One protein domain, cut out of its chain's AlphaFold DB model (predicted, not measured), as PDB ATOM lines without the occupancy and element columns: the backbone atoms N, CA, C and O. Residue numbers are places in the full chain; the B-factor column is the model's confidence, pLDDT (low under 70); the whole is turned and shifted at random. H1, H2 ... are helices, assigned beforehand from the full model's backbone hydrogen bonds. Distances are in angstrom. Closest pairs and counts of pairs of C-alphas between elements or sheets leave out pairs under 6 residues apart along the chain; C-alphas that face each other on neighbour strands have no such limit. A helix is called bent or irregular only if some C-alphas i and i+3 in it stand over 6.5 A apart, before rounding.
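What this domain is: This is residues 8 to 89 of the 165 residues of an uncharacterized protein of Actinoplanes awajinensis subsp. mycoplanecinus (UniProt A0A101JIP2). Helices H3, H4 and H5 make a triangle, with H4 folding back from H3 and H5 folding back from H4, and H1 bridges the remaining side from H3 to H5, about perpendicular to H3. H2 lies off to one side, touching no other helix, and a long loop of residues 68 to 81 makes a wide arc from H4 to H5. The printed part has 82 residues with five named helices, in the order H1, H2, H3, H4, H5, and no named strand; the class is all helix. It is compact, with a radius of gyration of the C-alphas of 12.1 A and spans of 33 by 28 by 21 A.

How they stand to each other: H1, residues 8 to 14, touches H3, residues 39 to 52, about perpendicular at 87 degrees; the closest C-alphas are those of Arg 8 and Phe 49, 6.5 A apart, and H3 touches H1 with residues 45 to 49 alone. H1 also touches H5, residues 82 to 88, the same way at a steep tilt of 47 degrees, with the closest C-alphas, of Leu 14 and Ala 87, 5.5 A apart. H2, residues 25 to 31, and H3 are near each other, with 5 pairs of C-alphas within 10 A. H2 is close to but not clearly touching H5; their closest C-alphas, of Pro 25 and Val 83, are 6.2 A apart. H3 and H4, residues 55 to 67, form a helical hairpin: they touch, opposite ways at a shallow tilt of 29 degrees, with the C-alphas of Ala 50 and Ala 58 closest at 4.5 A. H4 and H5 form a second helical hairpin, opposite ways at a shallow tilt of 32 degrees; their closest C-alphas, of Leu 61 and Leu 85, are 6.6 A apart. The helix packing is part aligned, part crossed. H1 and H4 are apart, as are H2 and H4. In H1, H2 and H5 every O i to N i+4 pair is within hydrogen-bond range; in H3 it is 9 of 10 and in H4 7 of 9.

Where its parts are: H1 begins at C-alpha 8, (127.742, 139.796, 159.927), and H2 follows at residues 25 to 31. H3, residues 39 to 52, is the longest helix, 19.9 A from first to last C-alpha, and begins at (114.674, 145.031, 166.135). H4, residues 55 to 67, is 18.1 A long and only just irregular: C-alphas 60 and 63 are 6.7 A apart. H5 ends at C-alpha 88, (133.368, 151.195, 171.030).

The domain as a whole: The two C-alphas farthest apart are those of Gly 33 and Pro 74, at 34.1 A. The printed part has no cut. The link from H3 to H4 is tight, those from H1 to H2 and H2 to H3 are short, and that from H4 to H5 is long, with 14 residues. The mean pLDDT of the printed part is 75.3; residue 18 and residues 69 to 80 are under 70.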
ATOM      1  N   ARG A   8     126.460 140.171 159.328       77.38
ATOM      2  CA  ARG A   8     127.742 139.796 159.927       77.38
ATOM      3  C   ARG A   8     128.936 140.577 159.369       77.38
ATOM      4  O   ARG A   8     129.829 140.920 160.133       77.38
ATOM      5  N   GLU A   9     128.946 140.878 158.071       79.56
ATOM      6  CA  GLU A   9     129.990 141.714 157.462       79.56
ATOM      7  C   GLU A   9     129.883 143.155 157.970       79.56
ATOM      8  O   GLU A   9     130.883 143.754 158.343       79.56
ATOM      9  N   ILE A  10     128.655 143.673 158.073       81.00
ATOM     10  CA  ILE A  10     128.382 145.022 158.581       81.00
ATOM     11  C   ILE A  10     128.802 145.140 160.051       81.00
ATOM     12  O   ILE A  10     129.435 146.121 160.427       81.00
ATOM     13  N   PHE A  11     128.481 144.145 160.880       84.25
ATOM     14  CA  PHE A  11     128.875 144.114 162.291       84.25
ATOM     15  C   PHE A  11     130.392 144.007 162.462       84.25
ATOM     16  O   PHE A  11     130.954 144.676 163.325       84.25
ATOM     17  N   GLY A  12     131.056 143.219 161.611       80.25
ATOM     18  CA  GLY A  12     132.514 143.118 161.581       80.25
ATOM     19  C   GLY A  12     133.200 144.426 161.177       80.25
ATOM     20  O   GLY A  12     134.174 144.807 161.815       80.25
ATOM     21  N   GLU A  13     132.676 145.138 160.174       79.94
ATOM     22  CA  GLU A  13     133.179 146.465 159.772       79.94
ATOM     23  C   GLU A  13     132.931 147.538 160.842       79.94
ATOM     24  O   GLU A  13     133.671 148.517 160.915       79.94
ATOM     25  N   LEU A  14     131.880 147.381 161.648       78.44
ATOM     26  CA  LEU A  14     131.507 148.340 162.683       78.44
ATOM     27  C   LEU A  14     132.282 148.139 163.989       78.44
ATOM     28  O   LEU A  14     132.422 149.087 164.761       78.44
ATOM     29  N   ALA A  15     132.773 146.924 164.241       79.12
ATOM     30  CA  ALA A  15     133.575 146.611 165.414       79.12
ATOM     31  C   ALA A  15     134.801 147.538 165.468       79.12
ATOM     32  O   ALA A  15     135.594 147.572 164.531       79.12
ATOM     33  N   GLY A  16     134.915 148.323 166.542       70.12
ATOM     34  CA  GLY A  16     135.946 149.342 166.771       70.12
ATOM     35  C   GLY A  16     135.987 150.490 165.761       70.12
ATOM     36  O   GLY A  16     136.937 151.278 165.754       70.12
ATOM     37  N   ALA A  17     134.953 150.634 164.927       77.88
ATOM     38  CA  ALA A  17     134.774 151.780 164.049       77.88
ATOM     39  C   ALA A  17     134.141 152.948 164.822       77.88
ATOM     40  O   ALA A  17     133.004 153.341 164.556       77.88
ATOM     41  N   GLY A  18     134.895 153.519 165.768       68.94
ATOM     42  CA  GLY A  18     134.449 154.591 166.674       68.94
ATOM     43  C   GLY A  18     133.916 155.861 165.992       68.94
ATOM     44  O   GLY A  18     133.267 156.684 166.629       68.94
ATOM     45  N   GLU A  19     134.124 156.026 164.684       73.00
ATOM     46  CA  GLU A  19     133.476 157.078 163.884       73.00
ATOM     47  C   GLU A  19     131.948 156.903 163.760       73.00
ATOM     48  O   GLU A  19     131.243 157.854 163.425       73.00
ATOM     49  N   HIS A  20     131.435 155.702 164.045       73.81
ATOM     50  CA  HIS A  20     130.014 155.359 163.990       73.81
ATOM     51  C   HIS A  20     129.313 155.408 165.359       73.81
ATOM     52  O   HIS A  20     128.124 155.097 165.440       73.81
ATOM     53  N   THR A  21     130.009 155.805 166.429       75.50
ATOM     54  CA  THR A  21     129.406 156.033 167.753       75.50
ATOM     55  C   THR A  21     128.269 157.058 167.644       75.50
ATOM     56  O   THR A  21     128.419 158.113 167.025       75.50
ATOM     57  N   GLY A  22     127.102 156.737 168.208       73.50
ATOM     58  CA  GLY A  22     125.884 157.545 168.078       73.50
ATOM     59  C   GLY A  22     125.200 157.534 166.700       73.50
ATOM     60  O   GLY A  22     124.278 158.326 166.487       73.50
ATOM     61  N   ALA A  23     125.614 156.681 165.754       80.50
ATOM     62  CA  ALA A  23     124.924 156.548 164.472       80.50
ATOM     63  C   ALA A  23     123.565 155.837 164.615       80.50
ATOM     64  O   ALA A  23     123.387 154.943 165.443       80.50
ATOM     65  N   ASP A  24     122.611 156.225 163.764       80.19
ATOM     66  CA  ASP A  24     121.275 155.630 163.746       80.19
ATOM     67  C   ASP A  24     121.317 154.198 163.162       80.19
ATOM     68  O   ASP A  24     121.714 154.024 162.000       80.19
ATOM     69  N   PRO A  25     120.921 153.167 163.932       78.00
ATOM     70  CA  PRO A  25     121.009 151.773 163.504       78.00
ATOM     71  C   PRO A  25     120.087 151.458 162.323       78.00
ATOM     72  O   PRO A  25     120.473 150.703 161.428       78.00
ATOM     73  N   ALA A  26     118.897 152.061 162.265       79.25
ATOM     74  CA  ALA A  26     117.945 151.830 161.181       79.25
ATOM     75  C   ALA A  26     118.459 152.417 159.856       79.25
ATOM     76  O   ALA A  26     118.403 151.758 158.815       79.25
ATOM     77  N   ALA A  27     119.056 153.610 159.887       81.50
ATOM     78  CA  ALA A  27     119.714 154.213 158.731       81.50
ATOM     79  C   ALA A  27     120.913 153.378 158.241       81.50
ATOM     80  O   ALA A  27     121.146 153.271 157.032       81.50
ATOM     81  N   LEU A  28     121.656 152.755 159.167       79.69
ATOM     82  CA  LEU A  28     122.789 151.860 158.896       79.69
ATOM     83  C   LEU A  28     122.349 150.568 158.183       79.69
ATOM     84  O   LEU A  28     122.974 150.109 157.220       79.69
ATOM     85  N   LEU A  29     121.234 149.994 158.615       81.94
ATOM     86  CA  LEU A  29     120.661 148.802 157.997       81.94
ATOM     87  C   LEU A  29     120.036 149.135 156.635       81.94
ATOM     88  O   LEU A  29     120.313 148.446 155.649       81.94
ATOM     89  N   ALA A  30     119.317 150.255 156.528       83.31
ATOM     90  CA  ALA A  30     118.725 150.723 155.276       83.31
ATOM     91  C   ALA A  30     119.770 150.965 154.174       83.31
ATOM     92  O   ALA A  30     119.579 150.505 153.044       83.31
ATOM     93  N   ARG A  31     120.910 151.609 154.489       82.62
ATOM     94  CA  ARG A  31     122.006 151.805 153.512       82.62
ATOM     95  C   ARG A  31     122.627 150.489 153.035       82.62
ATOM     96  O   ARG A  31     123.189 150.442 151.945       82.62
ATOM     97  N   SER A  32     122.525 149.442 153.850       78.81
ATOM     98  CA  SER A  32     123.141 148.138 153.602       78.81
ATOM     99  C   SER A  32     122.187 147.137 152.935       78.81
ATOM    100  O   SER A  32     122.587 146.011 152.636       78.81
ATOM    101  N   GLY A  33     120.943 147.554 152.664       80.38
ATOM    102  CA  GLY A  33     119.923 146.749 151.988       80.38
ATOM    103  C   GLY A  33     118.848 146.153 152.904       80.38
ATOM    104  O   GLY A  33     118.023 145.389 152.409       80.38
ATOM    105  N   HIS A  34     118.814 146.524 154.189       82.69
ATOM    106  CA  HIS A  34     117.889 146.000 155.209       82.69
ATOM    107  C   HIS A  34     117.001 147.109 155.820       82.69
ATOM    108  O   HIS A  34     117.101 147.382 157.012       82.69
ATOM    109  N   PRO A  35     116.156 147.807 155.033       79.44
ATOM    110  CA  PRO A  35     115.443 149.009 155.488       79.44
ATOM    111  C   PRO A  35     114.292 148.766 156.475       79.44
ATOM    112  O   PRO A  35     113.846 149.719 157.098       79.44
ATOM    113  N   ASP A  36     113.809 147.529 156.599       79.81
ATOM    114  CA  ASP A  36     112.610 147.183 157.379       79.81
ATOM    115  C   ASP A  36     112.878 146.000 158.326       79.81
ATOM    116  O   ASP A  36     112.006 145.177 158.588       79.81
ATOM    117  N   LEU A  37     114.127 145.841 158.784       78.94
ATOM    118  CA  LEU A  37     114.459 144.729 159.671       78.94
ATOM    119  C   LEU A  37     113.926 145.021 161.085       78.94
ATOM    120  O   LEU A  37     114.334 146.023 161.678       78.94
ATOM    121  N   PRO A  38     113.042 144.175 161.643       78.62
ATOM    122  CA  PRO A  38     112.559 144.357 163.004       78.62
ATOM    123  C   PRO A  38     113.706 144.210 164.009       78.62
ATOM    124  O   PRO A  38     114.607 143.388 163.829       78.62
ATOM    125  N   GLU A  39     113.641 144.988 165.091       77.50
ATOM    126  CA  GLU A  39     114.674 145.031 166.135       77.50
ATOM    127  C   GLU A  39     114.926 143.658 166.772       77.50
ATOM    128  O   GLU A  39     116.066 143.326 167.063       77.50
ATOM    129  N   GLU A  40     113.896 142.816 166.890       77.81
ATOM    130  CA  GLU A  40     114.027 141.443 167.393       77.81
ATOM    131  C   GLU A  40     114.959 140.585 166.518       77.81
ATOM    132  O   GLU A  40     115.819 139.870 167.032       77.81
ATOM    133  N   LEU A  41     114.870 140.712 165.187       82.50
ATOM    134  CA  LEU A  41     115.765 140.002 164.268       82.50
ATOM    135  C   LEU A  41     117.174 140.598 164.267       82.50
ATOM    136  O   LEU A  41     118.148 139.860 164.107       82.50
ATOM    137  N   VAL A  42     117.299 141.915 164.460       82.31
ATOM    138  CA  VAL A  42     118.605 142.562 164.656       82.31
ATOM    139  C   VAL A  42     119.252 142.033 165.931       82.31
ATOM    140  O   VAL A  42     120.403 141.609 165.888       82.31
ATOM    141  N   ALA A  43     118.512 141.988 167.037       81.38
ATOM    142  CA  ALA A  43     118.992 141.482 168.312       81.38
ATOM    143  C   ALA A  43     119.423 140.017 168.205       81.38
ATOM    144  O   ALA A  43     120.521 139.673 168.631       81.38
ATOM    145  N   GLN A  44     118.631 139.170 167.542       80.25
ATOM    146  CA  GLN A  44     119.006 137.779 167.291       80.25
ATOM    147  C   GLN A  44     120.273 137.659 166.428       80.25
ATOM    148  O   GLN A  44     121.130 136.814 166.697       80.25
ATOM    149  N   ALA A  45     120.431 138.515 165.416       84.38
ATOM    150  CA  ALA A  45     121.631 138.540 164.586       84.38
ATOM    151  C   ALA A  45     122.869 139.031 165.357       84.38
ATOM    152  O   ALA A  45     123.956 138.489 165.160       84.38
ATOM    153  N   VAL A  46     122.717 140.024 166.237       83.06
ATOM    154  CA  VAL A  46     123.789 140.512 167.120       83.06
ATOM    155  C   VAL A  46     124.173 139.437 168.139       83.06
ATOM    156  O   VAL A  46     125.362 139.223 168.356       83.06
ATOM    157  N   SER A  47     123.207 138.701 168.694       83.12
ATOM    158  CA  SER A  47     123.464 137.557 169.578       83.12
ATOM    159  C   SER A  47     124.243 136.451 168.862       83.12
ATOM    160  O   SER A  47     125.297 136.047 169.345       83.12
ATOM    161  N   GLY A  48     123.815 136.036 167.664       81.88
ATOM    162  CA  GLY A  48     124.551 135.040 166.874       81.88
ATOM    163  C   GLY A  48     125.929 135.528 166.405       81.88
ATOM    164  O   GLY A  48     126.868 134.743 166.243       81.88
ATOM    165  N   PHE A  49     126.089 136.840 166.216       82.00
ATOM    166  CA  PHE A  49     127.401 137.438 165.994       82.00
ATOM    167  C   PHE A  49     128.270 137.341 167.248       82.00
ATOM    168  O   PHE A  49     129.398 136.882 167.136       82.00
ATOM    169  N   ALA A  50     127.755 137.690 168.429       84.81
ATOM    170  CA  ALA A  50     128.485 137.596 169.692       84.81
ATOM    171  C   ALA A  50     128.945 136.158 170.000       84.81
ATOM    172  O   ALA A  50     130.074 135.972 170.438       84.81
ATOM    173  N   GLU A  51     128.129 135.144 169.691       82.12
ATOM    174  CA  GLU A  51     128.492 133.724 169.859       82.12
ATOM    175  C   GLU A  51     129.668 133.276 168.977       82.12
ATOM    176  O   GLU A  51     130.373 132.325 169.312       82.12
ATOM    177  N   THR A  52     129.879 133.940 167.837       81.06
ATOM    178  CA  THR A  52     130.940 133.604 166.868       81.06
ATOM    179  C   THR A  52     132.065 134.637 166.816       81.06
ATOM    180  O   THR A  52     133.054 134.437 166.107       81.06
ATOM    181  N   ALA A  53     131.918 135.747 167.539       79.50
ATOM    182  CA  ALA A  53     132.899 136.811 167.638       79.50
ATOM    183  C   ALA A  53     134.001 136.456 168.645       79.50
ATOM    184  O   ALA A  53     133.917 135.492 169.406       79.50
ATOM    185  N   ARG A  54     135.061 137.269 168.651       73.81
ATOM    186  CA  ARG A  54     136.123 137.180 169.660       73.81
ATOM    187  C   ARG A  54     135.540 137.407 171.062       73.81
ATOM    188  O   ARG A  54     134.623 138.226 171.184       73.81
ATOM    189  N   PRO A  55     136.073 136.750 172.103       77.00
ATOM    190  CA  PRO A  55     135.532 136.843 173.455       77.00
ATOM    191  C   PRO A  55     135.452 138.287 173.965       77.00
ATOM    192  O   PRO A  55     134.456 138.647 174.572       77.00
ATOM    193  N   GLU A  56     136.402 139.152 173.620       80.31
ATOM    194  CA  GLU A  56     136.416 140.566 174.012       80.31
ATOM    195  C   GLU A  56     135.238 141.354 173.411       80.31
ATOM    196  O   GLU A  56     134.662 142.230 174.055       80.31
ATOM    197  N   ILE A  57     134.847 141.027 172.172       79.75
ATOM    198  CA  ILE A  57     133.675 141.617 171.508       79.75
ATOM    199  C   ILE A  57     132.395 140.995 172.076       79.75
ATOM    200  O   ILE A  57     131.417 141.703 172.303       79.75
ATOM    201  N   ALA A  58     132.398 139.687 172.338       82.38
ATOM    202  CA  ALA A  58     131.271 138.981 172.937       82.38
ATOM    203  C   ALA A  58     130.958 139.494 174.354       82.38
ATOM    204  O   ALA A  58     129.792 139.707 174.683       82.38
ATOM    205  N   GLU A  59     131.974 139.765 175.176       83.81
ATOM    206  CA  GLU A  59     131.831 140.382 176.500       83.81
ATOM    207  C   GLU A  59     131.260 141.799 176.397       83.81
ATOM    208  O   GLU A  59     130.332 142.150 177.127       83.81
ATOM    209  N   HIS A  60     131.738 142.592 175.436       82.81
ATOM    210  CA  HIS A  60     131.233 143.948 175.207       82.81
ATOM    211  C   HIS A  60     129.775 143.962 174.719       82.81
ATOM    212  O   HIS A  60     128.988 144.829 175.098       82.81
ATOM    213  N   LEU A  61     129.383 142.957 173.931       81.81
ATOM    214  CA  LEU A  61     128.004 142.751 173.483       81.81
ATOM    215  C   LEU A  61     127.125 142.040 174.517       81.81
ATOM    216  O   LEU A  61     125.902 142.068 174.382       81.81
ATOM    217  N   SER A  62     127.696 141.440 175.565       81.12
ATOM    218  CA  SER A  62     126.941 140.652 176.547       81.12
ATOM    219  C   SER A  62     125.882 141.482 177.267       81.12
ATOM    220  O   SER A  62     124.800 140.974 177.542       81.12
ATOM    221  N   ALA A  63     126.142 142.771 177.509       77.06
ATOM    222  CA  ALA A  63     125.150 143.682 178.082       77.06
ATOM    223  C   ALA A  63     123.910 143.831 177.178       77.06
ATOM    224  O   ALA A  63     122.784 143.835 177.669       77.06
ATOM    225  N   TYR A  64     124.112 143.889 175.861       77.25
ATOM    226  CA  TYR A  64     123.040 143.980 174.870       77.25
ATOM    227  C   TYR A  64     122.316 142.644 174.677       77.25
ATOM    228  O   TYR A  64     121.089 142.595 174.659       77.25
ATOM    229  N   VAL A  65     123.056 141.536 174.611       79.88
ATOM    230  CA  VAL A  65     122.477 140.188 174.477       79.88
ATOM    231  C   VAL A  65     121.640 139.818 175.705       79.88
ATOM    232  O   VAL A  65     120.543 139.285 175.564       79.88
ATOM    233  N   MET A  66     122.113 140.141 176.911       76.50
ATOM    234  CA  MET A  66     121.360 139.918 178.150       76.50
ATOM    235  C   MET A  66     120.102 140.789 178.222       76.50
ATOM    236  O   MET A  66     119.071 140.322 178.697       76.50
ATOM    237  N   ALA A  67     120.168 142.023 177.718       74.81
ATOM    238  CA  ALA A  67     119.036 142.944 177.654       74.81
ATOM    239  C   ALA A  67     117.927 142.493 176.687       74.81
ATOM    240  O   ALA A  67     116.748 142.671 176.984       74.81
ATOM    241  N   HIS A  68     118.297 141.891 175.555       72.75
ATOM    242  CA  HIS A  68     117.358 141.365 174.558       72.75
ATOM    243  C   HIS A  68     117.056 139.867 174.738       72.75
ATOM    244  O   HIS A  68     116.434 139.244 173.875       72.75
ATOM    245  N   SER A  69     117.481 139.276 175.857       63.25
ATOM    246  CA  SER A  69     117.150 137.899 176.201       63.25
ATOM    247  C   SER A  69     115.655 137.780 176.534       63.25
ATOM    248  O   SER A  69     115.120 138.629 177.247       63.25
ATOM    249  N   PRO A  70     114.962 136.710 176.097       56.12
ATOM    250  CA  PRO A  70     113.551 136.474 176.422       56.12
ATOM    251  C   PRO A  70     113.295 136.220 177.921       56.12
ATOM    252  O   PRO A  70     112.149 136.036 178.332       56.12
ATOM    253  N   ILE A  71     114.345 136.187 178.750       53.00
ATOM    254  CA  ILE A  71     114.239 136.084 180.204       53.00
ATOM    255  C   ILE A  71     113.901 137.476 180.768       53.00
ATOM    256  O   ILE A  71     114.704 138.394 180.610       53.00
ATOM    257  N   PRO A  72     112.752 137.660 181.449       41.91
ATOM    258  CA  PRO A  72     112.333 138.968 181.945       41.91
ATOM    259  C   PRO A  72     113.317 139.514 182.993       41.91
ATOM    260  O   PRO A  72     113.322 139.088 184.148       41.91
ATOM    261  N   GLY A  73     114.151 140.468 182.575       48.31
ATOM    262  CA  GLY A  73     114.988 141.302 183.436       48.31
ATOM    263  C   GLY A  73     114.268 142.596 183.850       48.31
ATOM    264  O   GLY A  73     113.344 143.043 183.164       48.31
ATOM    265  N   PRO A  74     114.637 143.210 184.987       39.44
ATOM    266  CA  PRO A  74     113.973 144.411 185.472       39.44
ATOM    267  C   PRO A  74     114.356 145.644 184.642       39.44
ATOM    268  O   PRO A  74     115.480 146.119 184.726       39.44
ATOM    269  N   GLY A  75     113.373 146.221 183.947       40.62
ATOM    270  CA  GLY A  75     113.345 147.652 183.628       40.62
ATOM    271  C   GLY A  75     113.958 148.060 182.287       40.62
ATOM    272  O   GLY A  75     115.138 147.863 182.032       40.62
ATOM    273  N   GLY A  76     113.133 148.701 181.453       44.09
ATOM    274  CA  GLY A  76     113.528 149.373 180.215       44.09
ATOM    275  C   GLY A  76     114.351 150.629 180.482       44.09
ATOM    276  O   GLY A  76     113.834 151.747 180.456       44.09
ATOM    277  N   GLU A  77     115.632 150.435 180.755       44.81
ATOM    278  CA  GLU A  77     116.631 151.497 180.779       44.81
ATOM    279  C   GLU A  77     117.151 151.680 179.352       44.81
ATOM    280  O   GLU A  77     117.338 150.697 178.646       44.81
ATOM    281  N   ALA A  78     117.315 152.928 178.900       50.47
ATOM    282  CA  ALA A  78     117.694 153.267 177.529       50.47
ATOM    283  C   ALA A  78     118.877 152.411 177.049       50.47
ATOM    284  O   ALA A  78     120.027 152.658 177.418       50.47
ATOM    285  N   PHE A  79     118.566 151.381 176.259       56.19
ATOM    286  CA  PHE A  79     119.537 150.393 175.829       56.19
ATOM    287  C   PHE A  79     120.582 151.093 174.968       56.19
ATOM    288  O   PHE A  79     120.257 151.775 173.993       56.19
ATOM    289  N   VAL A  80     121.846 150.969 175.369       66.19
ATOM    290  CA  VAL A  80     122.976 151.432 174.564       66.19
ATOM    291  C   VAL A  80     122.849 150.751 173.202       66.19
ATOM    292  O   VAL A  80     122.756 149.527 173.125       66.19
ATOM    293  N   SER A  81     122.776 151.552 172.137       76.94
ATOM    294  CA  SER A  81     122.609 151.046 170.774       76.94
ATOM    295  C   SER A  81     123.699 150.018 170.462       76.94
ATOM    296  O   SER A  81     124.874 150.270 170.720       76.94
ATOM    297  N   TRP A  82     123.336 148.880 169.862       79.19
ATOM    298  CA  TRP A  82     124.304 147.861 169.427       79.19
ATOM    299  C   TRP A  82     125.385 148.446 168.504       79.19
ATOM    300  O   TRP A  82     126.522 147.983 168.514       79.19
ATOM    301  N   VAL A  83     125.047 149.498 167.745       81.69
ATOM    302  CA  VAL A  83     125.990 150.263 166.914       81.69
ATOM    303  C   VAL A  83     127.046 150.941 167.769       81.69
ATOM    304  O   VAL A  83     128.221 150.922 167.424       81.69
ATOM    305  N   ASP A  84     126.627 151.525 168.886       81.88
ATOM    306  CA  ASP A  84     127.500 152.228 169.818       81.88
ATOM    307  C   ASP A  84     128.425 151.247 170.547       81.88
ATOM    308  O   ASP A  84     129.628 151.486 170.661       81.88
ATOM    309  N   LEU A  85     127.891 150.086 170.938       81.25
ATOM    310  CA  LEU A  85     128.675 149.000 171.525       81.25
ATOM    311  C   LEU A  85     129.696 148.448 170.532       81.25
ATOM    312  O   LEU A  85     130.870 148.360 170.865       81.25
ATOM    313  N   LEU A  86     129.305 148.138 169.295       82.12
ATOM    314  CA  LEU A  86     130.260 147.677 168.284       82.12
ATOM    315  C   LEU A  86     131.305 148.748 167.958       82.12
ATOM    316  O   LEU A  86     132.490 148.433 167.935       82.12
ATOM    317  N   ALA A  87     130.906 150.008 167.787       83.19
ATOM    318  CA  ALA A  87     131.827 151.105 167.484       83.19
ATOM    319  C   ALA A  87     132.859 151.344 168.600       83.19
ATOM    320  O   ALA A  87     133.987 151.748 168.321       83.19
ATOM    321  N   THR A  88     132.487 151.078 169.855       80.31
ATOM    322  CA  THR A  88     133.368 151.195 171.030       80.31
ATOM    323  C   THR A  88     134.061 149.887 171.408       80.31
ATOM    324  O   THR A  88     134.871 149.879 172.338       80.31
ATOM    325  N   ALA A  89     133.768 148.789 170.705       77.81
ATOM    326  CA  ALA A  89     134.374 147.498 170.976       77.81
ATOM    327  C   ALA A  89     135.884 147.537 170.687       77.81
ATOM    328  O   ALA A  89     136.319 148.209 169.745       77.81
TER     329      ALA A  89